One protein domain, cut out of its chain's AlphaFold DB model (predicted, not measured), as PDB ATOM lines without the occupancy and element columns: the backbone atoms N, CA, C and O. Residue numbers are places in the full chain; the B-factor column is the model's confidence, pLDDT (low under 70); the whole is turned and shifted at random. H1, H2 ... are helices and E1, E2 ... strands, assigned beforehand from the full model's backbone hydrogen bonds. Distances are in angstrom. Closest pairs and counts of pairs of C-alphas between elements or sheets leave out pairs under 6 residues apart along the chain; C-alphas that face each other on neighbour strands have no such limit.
ATOM      1  N   VAL A   3      18.273 112.406  97.262       52.66
ATOM      2  CA  VAL A   3      17.472 112.516  98.489       52.66
ATOM      3  C   VAL A   3      17.757 113.864  99.143       52.66
ATOM      4  O   VAL A   3      18.848 114.056  99.679       52.66
ATOM      5  N   ASP A   4      16.786 114.779  99.097       51.44
ATOM      6  CA  ASP A   4      16.738 115.909 100.029       51.44
ATOM      7  C   ASP A   4      16.352 115.336 101.389       51.44
ATOM      8  O   ASP A   4      15.405 114.549 101.464       51.44
ATOM      9  N   GLU A   5      17.044 115.705 102.463       50.09
ATOM     10  CA  GLU A   5      16.754 115.178 103.808       50.09
ATOM     11  C   GLU A   5      15.297 115.441 104.250       50.09
ATOM     12  O   GLU A   5      14.794 114.775 105.154       50.09
ATOM     13  N   SER A   6      14.592 116.355 103.571       49.12
ATOM     14  CA  SER A   6      13.189 116.702 103.808       49.12
ATOM     15  C   SER A   6      12.199 116.318 102.693       49.12
ATOM     16  O   SER A   6      11.045 116.738 102.765       49.12
ATOM     17  N   SER A   7      12.585 115.566 101.652       57.03
ATOM     18  CA  SER A   7      11.673 115.251 100.535       57.03
ATOM     19  C   SER A   7      11.714 113.797 100.069       57.03
ATOM     20  O   SER A   7      12.658 113.050 100.313       57.03
ATOM     21  N   THR A   8      10.673 113.396  99.335       62.81
ATOM     22  CA  THR A   8      10.652 112.123  98.611       62.81
ATOM     23  C   THR A   8      11.832 112.061  97.638       62.81
ATOM     24  O   THR A   8      12.073 113.052  96.939       62.81
ATOM     25  N   PRO A   9      12.550 110.929  97.561       68.38
ATOM     26  CA  PRO A   9      13.649 110.762  96.621       68.38
ATOM     27  C   PRO A   9      13.206 111.008  95.175       68.38
ATOM     28  O   PRO A   9      12.183 110.480  94.739       68.38
ATOM     29  N   ILE A  10      13.985 111.789  94.425       75.19
ATOM     30  CA  ILE A  10      13.721 112.051  93.005       75.19
ATOM     31  C   ILE A  10      14.641 111.165  92.165       75.19
ATOM     32  O   ILE A  10      15.866 111.142  92.345       75.19
ATOM     33  N   GLU A  11      14.054 110.427  91.229       79.00
ATOM     34  CA  GLU A  11      14.795 109.659  90.235       79.00
ATOM     35  C   GLU A  11      15.125 110.539  89.026       79.00
ATOM     36  O   GLU A  11      14.265 111.216  88.468       79.00
ATOM     37  N   LYS A  12      16.402 110.542  88.635       79.56
ATOM     38  CA  LYS A  12      16.897 111.238  87.448       79.56
ATOM     39  C   LYS A  12      17.816 110.289  86.698       79.56
ATOM     40  O   LYS A  12      18.705 109.685  87.300       79.56
ATOM     41  N   GLU A  13      17.569 110.148  85.405       82.94
ATOM     42  CA  GLU A  13      18.355 109.303  84.514       82.94
ATOM     43  C   GLU A  13      19.437 110.150  83.836       82.94
ATOM     44  O   GLU A  13      19.155 111.230  83.312       82.94
ATOM     45  N   TYR A  14      20.676 109.659  83.843       85.06
ATOM     46  CA  TYR A  14      21.770 110.210  83.048       85.06
ATOM     47  C   TYR A  14      22.252 109.132  82.081       85.06
ATOM     48  O   TYR A  14      22.599 108.024  82.497       85.06
ATOM     49  N   LYS A  15      22.278 109.451  80.785       86.62
ATOM     50  CA  LYS A  15      22.703 108.517  79.740       86.62
ATOM     51  C   LYS A  15      24.200 108.662  79.503       86.62
ATOM     52  O   LYS A  15      24.624 109.635  78.897       86.62
ATOM     53  N   VAL A  16      24.971 107.670  79.945       85.56
ATOM     54  CA  VAL A  16      26.405 107.566  79.641       85.56
ATOM     55  C   VAL A  16      26.567 107.035  78.214       85.56
ATOM     56  O   VAL A  16      26.111 105.930  77.910       85.56
ATOM     57  N   ALA A  17      27.181 107.815  77.331       88.25
ATOM     58  CA  ALA A  17      27.404 107.459  75.935       88.25
ATOM     59  C   ALA A  17      28.516 106.407  75.766       88.25
ATOM     60  O   ALA A  17      29.355 106.186  76.640       88.25
ATOM     61  N   ALA A  18      28.552 105.748  74.605       87.94
ATOM     62  CA  ALA A  18      29.596 104.774  74.304       87.94
ATOM     63  C   ALA A  18      30.987 105.435  74.293       87.94
ATOM     64  O   ALA A  18      31.216 106.389  73.558       87.94
ATOM     65  N   GLY A  19      31.910 104.905  75.100       86.69
ATOM     66  CA  GLY A  19      33.254 105.470  75.281       86.69
ATOM     67  C   GLY A  19      33.343 106.602  76.311       86.69
ATOM     68  O   GLY A  19      34.445 107.074  76.575       86.69
ATOM     69  N   GLU A  20      32.227 107.015  76.917       88.94
ATOM     70  CA  GLU A  20      32.204 108.022  77.980       88.94
ATOM     71  C   GLU A  20      32.519 107.399  79.350       88.94
ATOM     72  O   GLU A  20      32.109 106.273  79.673       88.94
ATOM     73  N   THR A  21      33.216 108.184  80.169       90.06
ATOM     74  CA  THR A  21      33.388 107.956  81.602       90.06
ATOM     75  C   THR A  21      32.913 109.200  82.341       90.06
ATOM     76  O   THR A  21      33.446 110.288  82.134       90.06
ATOM     77  N   VAL A  22      31.925 109.034  83.214       90.19
ATOM     78  CA  VAL A  22      31.396 110.091  84.079       90.19
ATOM     79  C   VAL A  22      32.080 110.013  85.429       90.19
ATOM     80  O   VAL A  22      32.140 108.942  86.033       90.19
ATOM     81  N   LYS A  23      32.548 111.150  85.938       93.44
ATOM     82  CA  LYS A  23      33.097 111.249  87.288       93.44
ATOM     83  C   LYS A  23      32.061 111.859  88.226       93.44
ATOM     84  O   LYS A  23      31.531 112.930  87.945       93.44
ATOM     85  N   LEU A  24      31.787 111.193  89.347       92.19
ATOM     86  CA  LEU A  24      30.830 111.644  90.362       92.19
ATOM     87  C   LEU A  24      31.414 112.767  91.230       92.19
ATOM     88  O   LEU A  24      31.676 112.592  92.421       92.19
ATOM     89  N   THR A  25      31.654 113.924  90.622       93.81
ATOM     90  CA  THR A  25      32.157 115.108  91.325       93.81
ATOM     91  C   THR A  25      31.026 115.844  92.047       93.81
ATOM     92  O   THR A  25      29.835 115.587  91.831       93.81
ATOM     93  N   LYS A  26      31.408 116.791  92.909       92.00
ATOM     94  CA  LYS A  26      30.480 117.750  93.520       92.00
ATOM     95  C   LYS A  26      29.713 118.546  92.458       92.00
ATOM     96  O   LYS A  26      28.487 118.590  92.512       92.00
ATOM     97  N   ASP A  27      30.433 119.135  91.506       91.38
ATOM     98  CA  ASP A  27      29.854 120.014  90.483       91.38
ATOM     99  C   ASP A  27      28.887 119.244  89.580       91.38
ATOM    100  O   ASP A  27      27.763 119.684  89.368       91.38
ATOM    101  N   PHE A  28      29.257 118.023  89.177       91.31
ATOM    102  CA  PHE A  28      28.369 117.148  88.414       91.31
ATOM    103  C   PHE A  28      27.079 116.815  89.179       91.31
ATOM    104  O   PHE A  28      25.996 116.791  88.600       91.31
ATOM    105  N   GLY A  29      27.168 116.572  90.491       89.00
ATOM    106  CA  GLY A  29      25.985 116.356  91.326       89.00
ATOM    107  C   GLY A  29      25.079 117.580  91.402       89.00
ATOM    108  O   GLY A  29      23.864 117.442  91.286       89.00
ATOM    109  N   LEU A  30      25.657 118.771  91.547       87.69
ATOM    110  CA  LEU A  30      24.896 120.018  91.599       87.69
ATOM    111  C   LEU A  30      24.225 120.353  90.261       87.69
ATOM    112  O   LEU A  30      23.062 120.747  90.278       87.69
ATOM    113  N   ASP A  31      24.877 120.095  89.124       88.88
ATOM    114  CA  ASP A  31      24.290 120.256  87.781       88.88
ATOM    115  C   ASP A  31      23.072 119.341  87.549       88.88
ATOM    116  O   ASP A  31      22.181 119.626  86.740       88.88
ATOM    117  N   LEU A  32      23.000 118.216  88.268       86.50
ATOM    118  CA  LEU A  32      21.850 117.317  88.226       86.50
ATOM    119  C   LEU A  32      20.683 117.795  89.102       86.50
ATOM    120  O   LEU A  32      19.562 117.311  88.904       86.50
ATOM    121  N   CYS A  33      20.898 118.729  90.021       81.19
ATOM    122  CA  CYS A  33      19.871 119.267  90.909       81.19
ATOM    123  C   CYS A  33      19.199 120.519  90.318       81.19
ATOM    124  O   CYS A  33      19.751 121.210  89.470       81.19
ATOM    125  N   TYR A  34      17.979 120.814  90.775       74.62
ATOM    126  CA  TYR A  34      17.298 122.080  90.488       74.62
ATOM    127  C   TYR A  34      17.258 122.946  91.754       74.62
ATOM    128  O   TYR A  34      16.963 122.438  92.841       74.62
ATOM    129  N   GLY A  35      17.494 124.250  91.598       76.06
ATOM    130  CA  GLY A  35      17.455 125.240  92.678       76.06
ATOM    131  C   GLY A  35      18.745 125.337  93.500       76.06
ATOM    132  O   GLY A  35      19.720 124.632  93.249       76.06
ATOM    133  N   ASP A  36      18.734 126.223  94.498       81.31
ATOM    134  CA  ASP A  36      19.883 126.490  95.368       81.31
ATOM    135  C   ASP A  36      20.090 125.357  96.379       81.31
ATOM    136  O   ASP A  36      19.535 125.338  97.485       81.31
ATOM    137  N   LYS A  37      20.899 124.380  95.975       86.00
ATOM    138  CA  LYS A  37      21.270 123.228  96.791       86.00
ATOM    139  C   LYS A  37      22.766 123.202  97.091       86.00
ATOM    140  O   LYS A  37      23.585 123.729  96.342       86.00
ATOM    141  N   GLU A  38      23.120 122.538  98.181       88.50
ATOM    142  CA  GLU A  38      24.497 122.243  98.562       88.50
ATOM    143  C   GLU A  38      24.754 120.748  98.526       88.50
ATOM    144  O   GLU A  38      24.045 119.967  99.160       88.50
ATOM    145  N   PHE A  39      25.808 120.354  97.818       91.00
ATOM    146  CA  PHE A  39      26.260 118.974  97.766       91.00
ATOM    147  C   PHE A  39      26.628 118.462  99.159       91.00
ATOM    148  O   PHE A  39      27.388 119.114  99.875       91.00
ATOM    149  N   VAL A  40      26.141 117.270  99.502       91.06
ATOM    150  CA  VAL A  40      26.501 116.566 100.737       91.06
ATOM    151  C   VAL A  40      27.428 115.394 100.414       91.06
ATOM    152  O   VAL A  40      28.560 115.381 100.890       91.06
ATOM    153  N   LYS A  41      26.979 114.413  99.615       93.00
ATOM    154  CA  LYS A  41      27.784 113.227  99.250       93.00
ATOM    155  C   LYS A  41      27.190 112.423  98.091       93.00
ATOM    156  O   LYS A  41      26.004 112.530  97.793       93.00
ATOM    157  N   TRP A  42      28.001 111.533  97.519       92.81
ATOM    158  CA  TRP A  42      27.568 110.454  96.627       92.81
ATOM    159  C   TRP A  42      27.660 109.110  97.350       92.81
ATOM    160  O   TRP A  42      28.635 108.869  98.051       92.81
ATOM    161  N   THR A  43      26.707 108.199  97.161       91.38
ATOM    162  CA  THR A  43      26.836 106.813  97.638       91.38
ATOM    163  C   THR A  43      26.349 105.789  96.617       91.38
ATOM    164  O   THR A  43      25.601 106.103  95.692       91.38
ATOM    165  N   ASN A  44      26.780 104.537  96.758       86.19
ATOM    166  CA  ASN A  44      26.200 103.411  96.022       86.19
ATOM    167  C   ASN A  44      24.925 102.877  96.715       86.19
ATOM    168  O   ASN A  44      24.515 103.358  97.770       86.19
ATOM    169  N   MET A  45      24.333 101.819  96.152       79.44
ATOM    170  CA  MET A  45      23.144 101.151  96.706       79.44
ATOM    171  C   MET A  45      23.322 100.626  98.141       79.44
ATOM    172  O   MET A  45      22.354 100.534  98.884       79.44
ATOM    173  N   SER A  46      24.551 100.288  98.544       83.00
ATOM    174  CA  SER A  46      24.859  99.848  99.911       83.00
ATOM    175  C   SER A  46      25.179 101.008 100.861       83.00
ATOM    176  O   SER A  46      25.601 100.766 101.989       83.00
ATOM    177  N   GLY A  47      25.031 102.261 100.416       82.44
ATOM    178  CA  GLY A  47      25.315 103.458 101.211       82.44
ATOM    179  C   GLY A  47      26.801 103.810 101.351       82.44
ATOM    180  O   GLY A  47      27.142 104.716 102.106       82.44
ATOM    181  N   THR A  48      27.691 103.132 100.627       88.06
ATOM    182  CA  THR A  48      29.139 103.393 100.617       88.06
ATOM    183  C   THR A  48      29.454 104.640  99.797       88.06
ATOM    184  O   THR A  48      28.940 104.760  98.686       88.06
ATOM    185  N   ASP A  49      30.312 105.524 100.317       87.19
ATOM    186  CA  ASP A  49      30.745 106.762  99.651       87.19
ATOM    187  C   ASP A  49      31.344 106.494  98.257       87.19
ATOM    188  O   ASP A  49      32.011 105.480  98.016       87.19
ATOM    189  N   ARG A  50      31.038 107.390  97.323       87.62
ATOM    190  CA  ARG A  50      31.402 107.333  95.905       87.62
ATOM    191  C   ARG A  50      31.816 108.693  95.344       87.62
ATOM    192  O   ARG A  50      31.825 108.837  94.123       87.62
ATOM    193  N   LEU A  51      32.150 109.675  96.184       87.75
ATOM    194  CA  LEU A  51      32.709 110.933  95.691       87.75
ATOM    195  C   LEU A  51      33.930 110.653  94.798       87.75
ATOM    196  O   LEU A  51      34.775 109.822  95.128       87.75
ATOM    197  N   ASP A  52      33.972 111.312  93.640       89.31
ATOM    198  CA  ASP A  52      35.001 111.165  92.605       89.31
ATOM    199  C   ASP A  52      35.106 109.779  91.947       89.31
ATOM    200  O   ASP A  52      36.009 109.556  91.137       89.31
ATOM    201  N   ALA A  53      34.175 108.858  92.221       89.19
ATOM    202  CA  ALA A  53      34.141 107.570  91.542       89.19
ATOM    203  C   ALA A  53      33.811 107.736  90.052       89.19
ATOM    204  O   ALA A  53      32.979 108.558  89.661       89.19
ATOM    205  N   GLU A  54      34.437 106.905  89.226       91.56
ATOM    206  CA  GLU A  54      34.216 106.882  87.784       91.56
ATOM    207  C   GLU A  54      33.194 105.811  87.392       91.56
ATOM    208  O   GLU A  54      33.263 104.653  87.820       91.56
ATOM    209  N   ILE A  55      32.250 106.201  86.541       88.12
ATOM    210  CA  ILE A  55      31.255 105.333  85.926       88.12
ATOM    211  C   ILE A  55      31.504 105.346  84.423       88.12
ATOM    212  O   ILE A  55      31.251 106.342  83.751       88.12
ATOM    213  N   SER A  56      31.975 104.226  83.882       88.81
ATOM    214  CA  SER A  56      32.160 104.056  82.441       88.81
ATOM    215  C   SER A  56      31.013 103.272  81.811       88.81
ATOM    216  O   SER A  56      30.414 102.395  82.442       88.81
ATOM    217  N   TYR A  57      30.751 103.533  80.532       85.50
ATOM    218  CA  TYR A  57      29.752 102.798  79.750       85.50
ATOM    219  C   TYR A  57      29.968 101.273  79.767       85.50
ATOM    220  O   TYR A  57      29.033 100.495  79.972       85.50
ATOM    221  N   GLU A  58      31.218 100.827  79.623       83.19
ATOM    222  CA  GLU A  58      31.569  99.402  79.674       83.19
ATOM    223  C   GLU A  58      31.413  98.811  81.086       83.19
ATOM    224  O   GLU A  58      31.051  97.641  81.238       83.19
ATOM    225  N   GLY A  59      31.625  99.618  82.133       82.75
ATOM    226  CA  GLY A  59      31.320  99.246  83.516       82.75
ATOM    227  C   GLY A  59      29.819  99.062  83.752       82.75
ATOM    228  O   GLY A  59      29.411  98.073  84.365       82.75
ATOM    229  N   LEU A  60      28.994  99.959  83.204       80.94
ATOM    230  CA  LEU A  60      27.533  99.881  83.287       80.94
ATOM    231  C   LEU A  60      26.976  98.671  82.536       80.94
ATOM    232  O   LEU A  60      26.161  97.952  83.103       80.94
ATOM    233  N   LYS A  61      27.454  98.369  81.320       78.25
ATOM    234  CA  LYS A  61      27.061  97.149  80.583       78.25
ATOM    235  C   LYS A  61      27.286  95.872  81.390       78.25
ATOM    236  O   LYS A  61      26.433  94.990  81.390       78.25
ATOM    237  N   LYS A  62      28.425  95.775  82.086       73.31
ATOM    238  CA  LYS A  62      28.735  94.632  82.959       73.31
ATOM    239  C   LYS A  62      27.795  94.580  84.166       73.31
ATOM    240  O   LYS A  62      27.351  93.498  84.539       73.31
ATOM    241  N   ALA A  63      27.473  95.732  84.756       68.62
ATOM    242  CA  ALA A  63      26.590  95.839  85.918       68.62
ATOM    243  C   ALA A  63      25.103  95.597  85.593       68.62
ATOM    244  O   ALA A  63      24.399  95.019  86.417       68.62
ATOM    245  N   ASN A  64      24.645  95.967  84.391       59.84
ATOM    246  CA  ASN A  64      23.252  95.872  83.925       59.84
ATOM    247  C   ASN A  64      22.760  94.426  83.689       59.84
ATOM    248  O   ASN A  64      21.647  94.209  83.226       59.84
ATOM    249  N   THR A  65      23.593  93.426  83.991       56.91
ATOM    250  CA  THR A  65      23.224  91.999  83.987       56.91
ATOM    251  C   THR A  65      22.615  91.529  85.315       56.91
ATOM    252  O   THR A  65      22.184  90.383  85.413       56.91
ATOM    253  N   LYS A  66      22.568  92.394  86.340       57.03
ATOM    254  CA  LYS A  66      21.922  92.130  87.635       57.03
ATOM    255  C   LYS A  66      20.519  92.752  87.653       57.03
ATOM    256  O   LYS A  66      20.365  93.908  87.265       57.03
ATOM    257  N   GLU A  67      19.507  92.000  88.098       53.22
ATOM    258  CA  GLU A  67      18.136  92.509  88.275       53.22
ATOM    259  C   GLU A  67      18.142  93.783  89.142       53.22
ATOM    260  O   GLU A  67      18.683  93.775  90.247       53.22
ATOM    261  N   GLY A  68      17.569  94.880  88.631       60.88
ATOM    262  CA  GLY A  68      17.415  96.151  89.360       60.88
ATOM    263  C   GLY A  68      18.194  97.356  88.811       60.88
ATOM    264  O   GLY A  68      17.969  98.470  89.278       60.88
ATOM    265  N   GLY A  69      19.059  97.175  87.805       67.44
ATOM    266  CA  GLY A  69      19.825  98.272  87.192       67.44
ATOM    267  C   GLY A  69      20.948  98.828  88.087       67.44
ATOM    268  O   GLY A  69      21.156  98.389  89.217       67.44
ATOM    269  N   TYR A  70      21.727  99.783  87.568       76.50
ATOM    270  CA  TYR A  70      22.782 100.466  88.329       76.50
ATOM    271  C   TYR A  70      22.322 101.872  88.710       76.50
ATOM    272  O   TYR A  70      22.033 102.682  87.832       76.50
ATOM    273  N   TYR A  71      22.319 102.188  90.004       82.00
ATOM    274  CA  TYR A  71      22.080 103.546  90.482       82.00
ATOM    275  C   TYR A  71      23.052 103.947  91.592       82.00
ATOM    276  O   TYR A  71      23.631 103.120  92.304       82.00
ATOM    277  N   VAL A  72      23.204 105.262  91.725       88.00
ATOM    278  CA  VAL A  72      23.896 105.938  92.819       88.00
ATOM    279  C   VAL A  72      22.937 106.913  93.495       88.00
ATOM    280  O   VAL A  72      21.990 107.420  92.874       88.00
ATOM    281  N   ASN A  73      23.186 107.156  94.774       88.94
ATOM    282  CA  ASN A  73      22.470 108.134  95.569       88.94
ATOM    283  C   ASN A  73      23.294 109.414  95.626       88.94
ATOM    284  O   ASN A  73      24.449 109.399  96.046       88.94
ATOM    285  N   LEU A  74      22.691 110.515  95.213       90.19
ATOM    286  CA  LEU A  74      23.180 111.849  95.499       90.19
ATOM    287  C   LEU A  74      22.488 112.323  96.778       90.19
ATOM    288  O   LEU A  74      21.278 112.167  96.919       90.19
ATOM    289  N   TYR A  75      23.236 112.909  97.696       87.69
ATOM    290  CA  TYR A  75      22.695 113.658  98.820       87.69
ATOM    291  C   TYR A  75      23.121 115.103  98.629       87.69
ATOM    292  O   TYR A  75      24.305 115.402  98.465       87.69
ATOM    293  N   VAL A  76      22.140 115.981  98.651       87.00
ATOM    294  CA  VAL A  76      22.250 117.433  98.674       87.00
ATOM    295  C   VAL A  76      21.256 117.945  99.716       87.00
ATOM    296  O   VAL A  76      20.372 117.218 100.167       87.00
ATOM    297  N   LYS A  77      21.449 119.172 100.166       85.94
ATOM    298  CA  LYS A  77      20.554 119.840 101.110       85.94
ATOM    299  C   LYS A  77      20.210 121.213 100.572       85.94
ATOM    300  O   LYS A  77      20.877 121.720  99.668       85.94
ATOM    301  N   THR A  78      19.172 121.829 101.114       84.75
ATOM    302  CA  THR A  78      18.886 123.230 100.802       84.75
ATOM    303  C   THR A  78      20.043 124.107 101.272       84.75
ATOM    304  O   THR A  78      20.567 123.910 102.369       84.75
ATOM    305  N   LYS A  79      20.474 125.032 100.413       81.38
ATOM    306  CA  LYS A  79      21.528 125.985 100.749       81.38
ATOM    307  C   LYS A  79      21.039 126.912 101.858       81.38
ATOM    308  O   LYS A  79      19.983 127.525 101.717       81.38
TER     309      LYS A  79
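This is residues 3 to 79 of the 411 residues of an uncharacterized protein of Clostridiales bacterium (UniProt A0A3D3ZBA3). A long, twisted ribbon of two antiparallel strands, E2 and E4, has the short helix H1 packed on it, while a second, much smaller ribbon, E1 and E3, runs straight into the helix H2. A long stretch with no named element, residues 3 to 20, leads from a short pairing of residues 3 to 4 with E4 to E1, and residues 63 to 68, of which residue 63 belongs to H2, stick out from the rest. The printed part has 77 residues, with two named helices and four named strands in the order E1 H1 E2 E3 H2 E4; the two sheets, E1 - E3 and E2 - E4, are both antiparallel. The class is mixed, helices and strands, with 34 residues, under half, in named elements. The whole is compact, with a radius of gyration of the C-alphas of 12.8 A, and only just elongated, with spans of 36 by 24 by 19 A.

Residues 3 to 4 pair in parallel with residues 75 to 76 of E4, which is residues 72 to 78. E1, residues 21 to 23, is the antiparallel neighbour of E3, residues 54 to 56, at 159 degrees; N 22 and O 55 are within hydrogen-bond range at 2.8 A. H1, residues 26 to 31, has its closest C-alpha to E2, residues 37 to 44, at Lys 26 and Phe 39, 6.1 A apart. The closest C-alphas of H1 and E4, those of Gly 29 and Leu 74, are 6.8 A apart. E2 bends by 55 degrees at residue 40. E2 and E4 are antiparallel at 159 degrees, with N 38 and O 77 at 2.8 A and N 73 and O 43 at 2.8 A, both within hydrogen-bond range. E2 and E3 are apart. H2, residues 57 to 63, comes closest to E1 at the C-alphas of Tyr 57 and Thr 21, 6.6 A apart. H1 and H2 are apart. In H1 and H2 every O i to N i+4 pair is within hydrogen-bond range.

E1, residues 21 to 23, begins at C-alpha 21 (33.388, 107.956, 81.602). H1, residues 26 to 31, is 8.8 A long. E2, residues 37 to 44, measures 20.4 A. E3 is residues 54 to 56, and H2, residues 57 to 63, is 9.8 A long. E4, residues 72 to 78, measures 19.7 A and ends at C-alpha 78 (18.886, 123.230, 100.802).

The C-alphas farthest apart, those of Thr 65 and Lys 79, are 37.9 A apart. The printed part has no cut, and no link is long. Residues 63 to 68 stand free. The mean pLDDT of the printed part is 81.0; residues 3 to 9 and 63 to 69 are under 70.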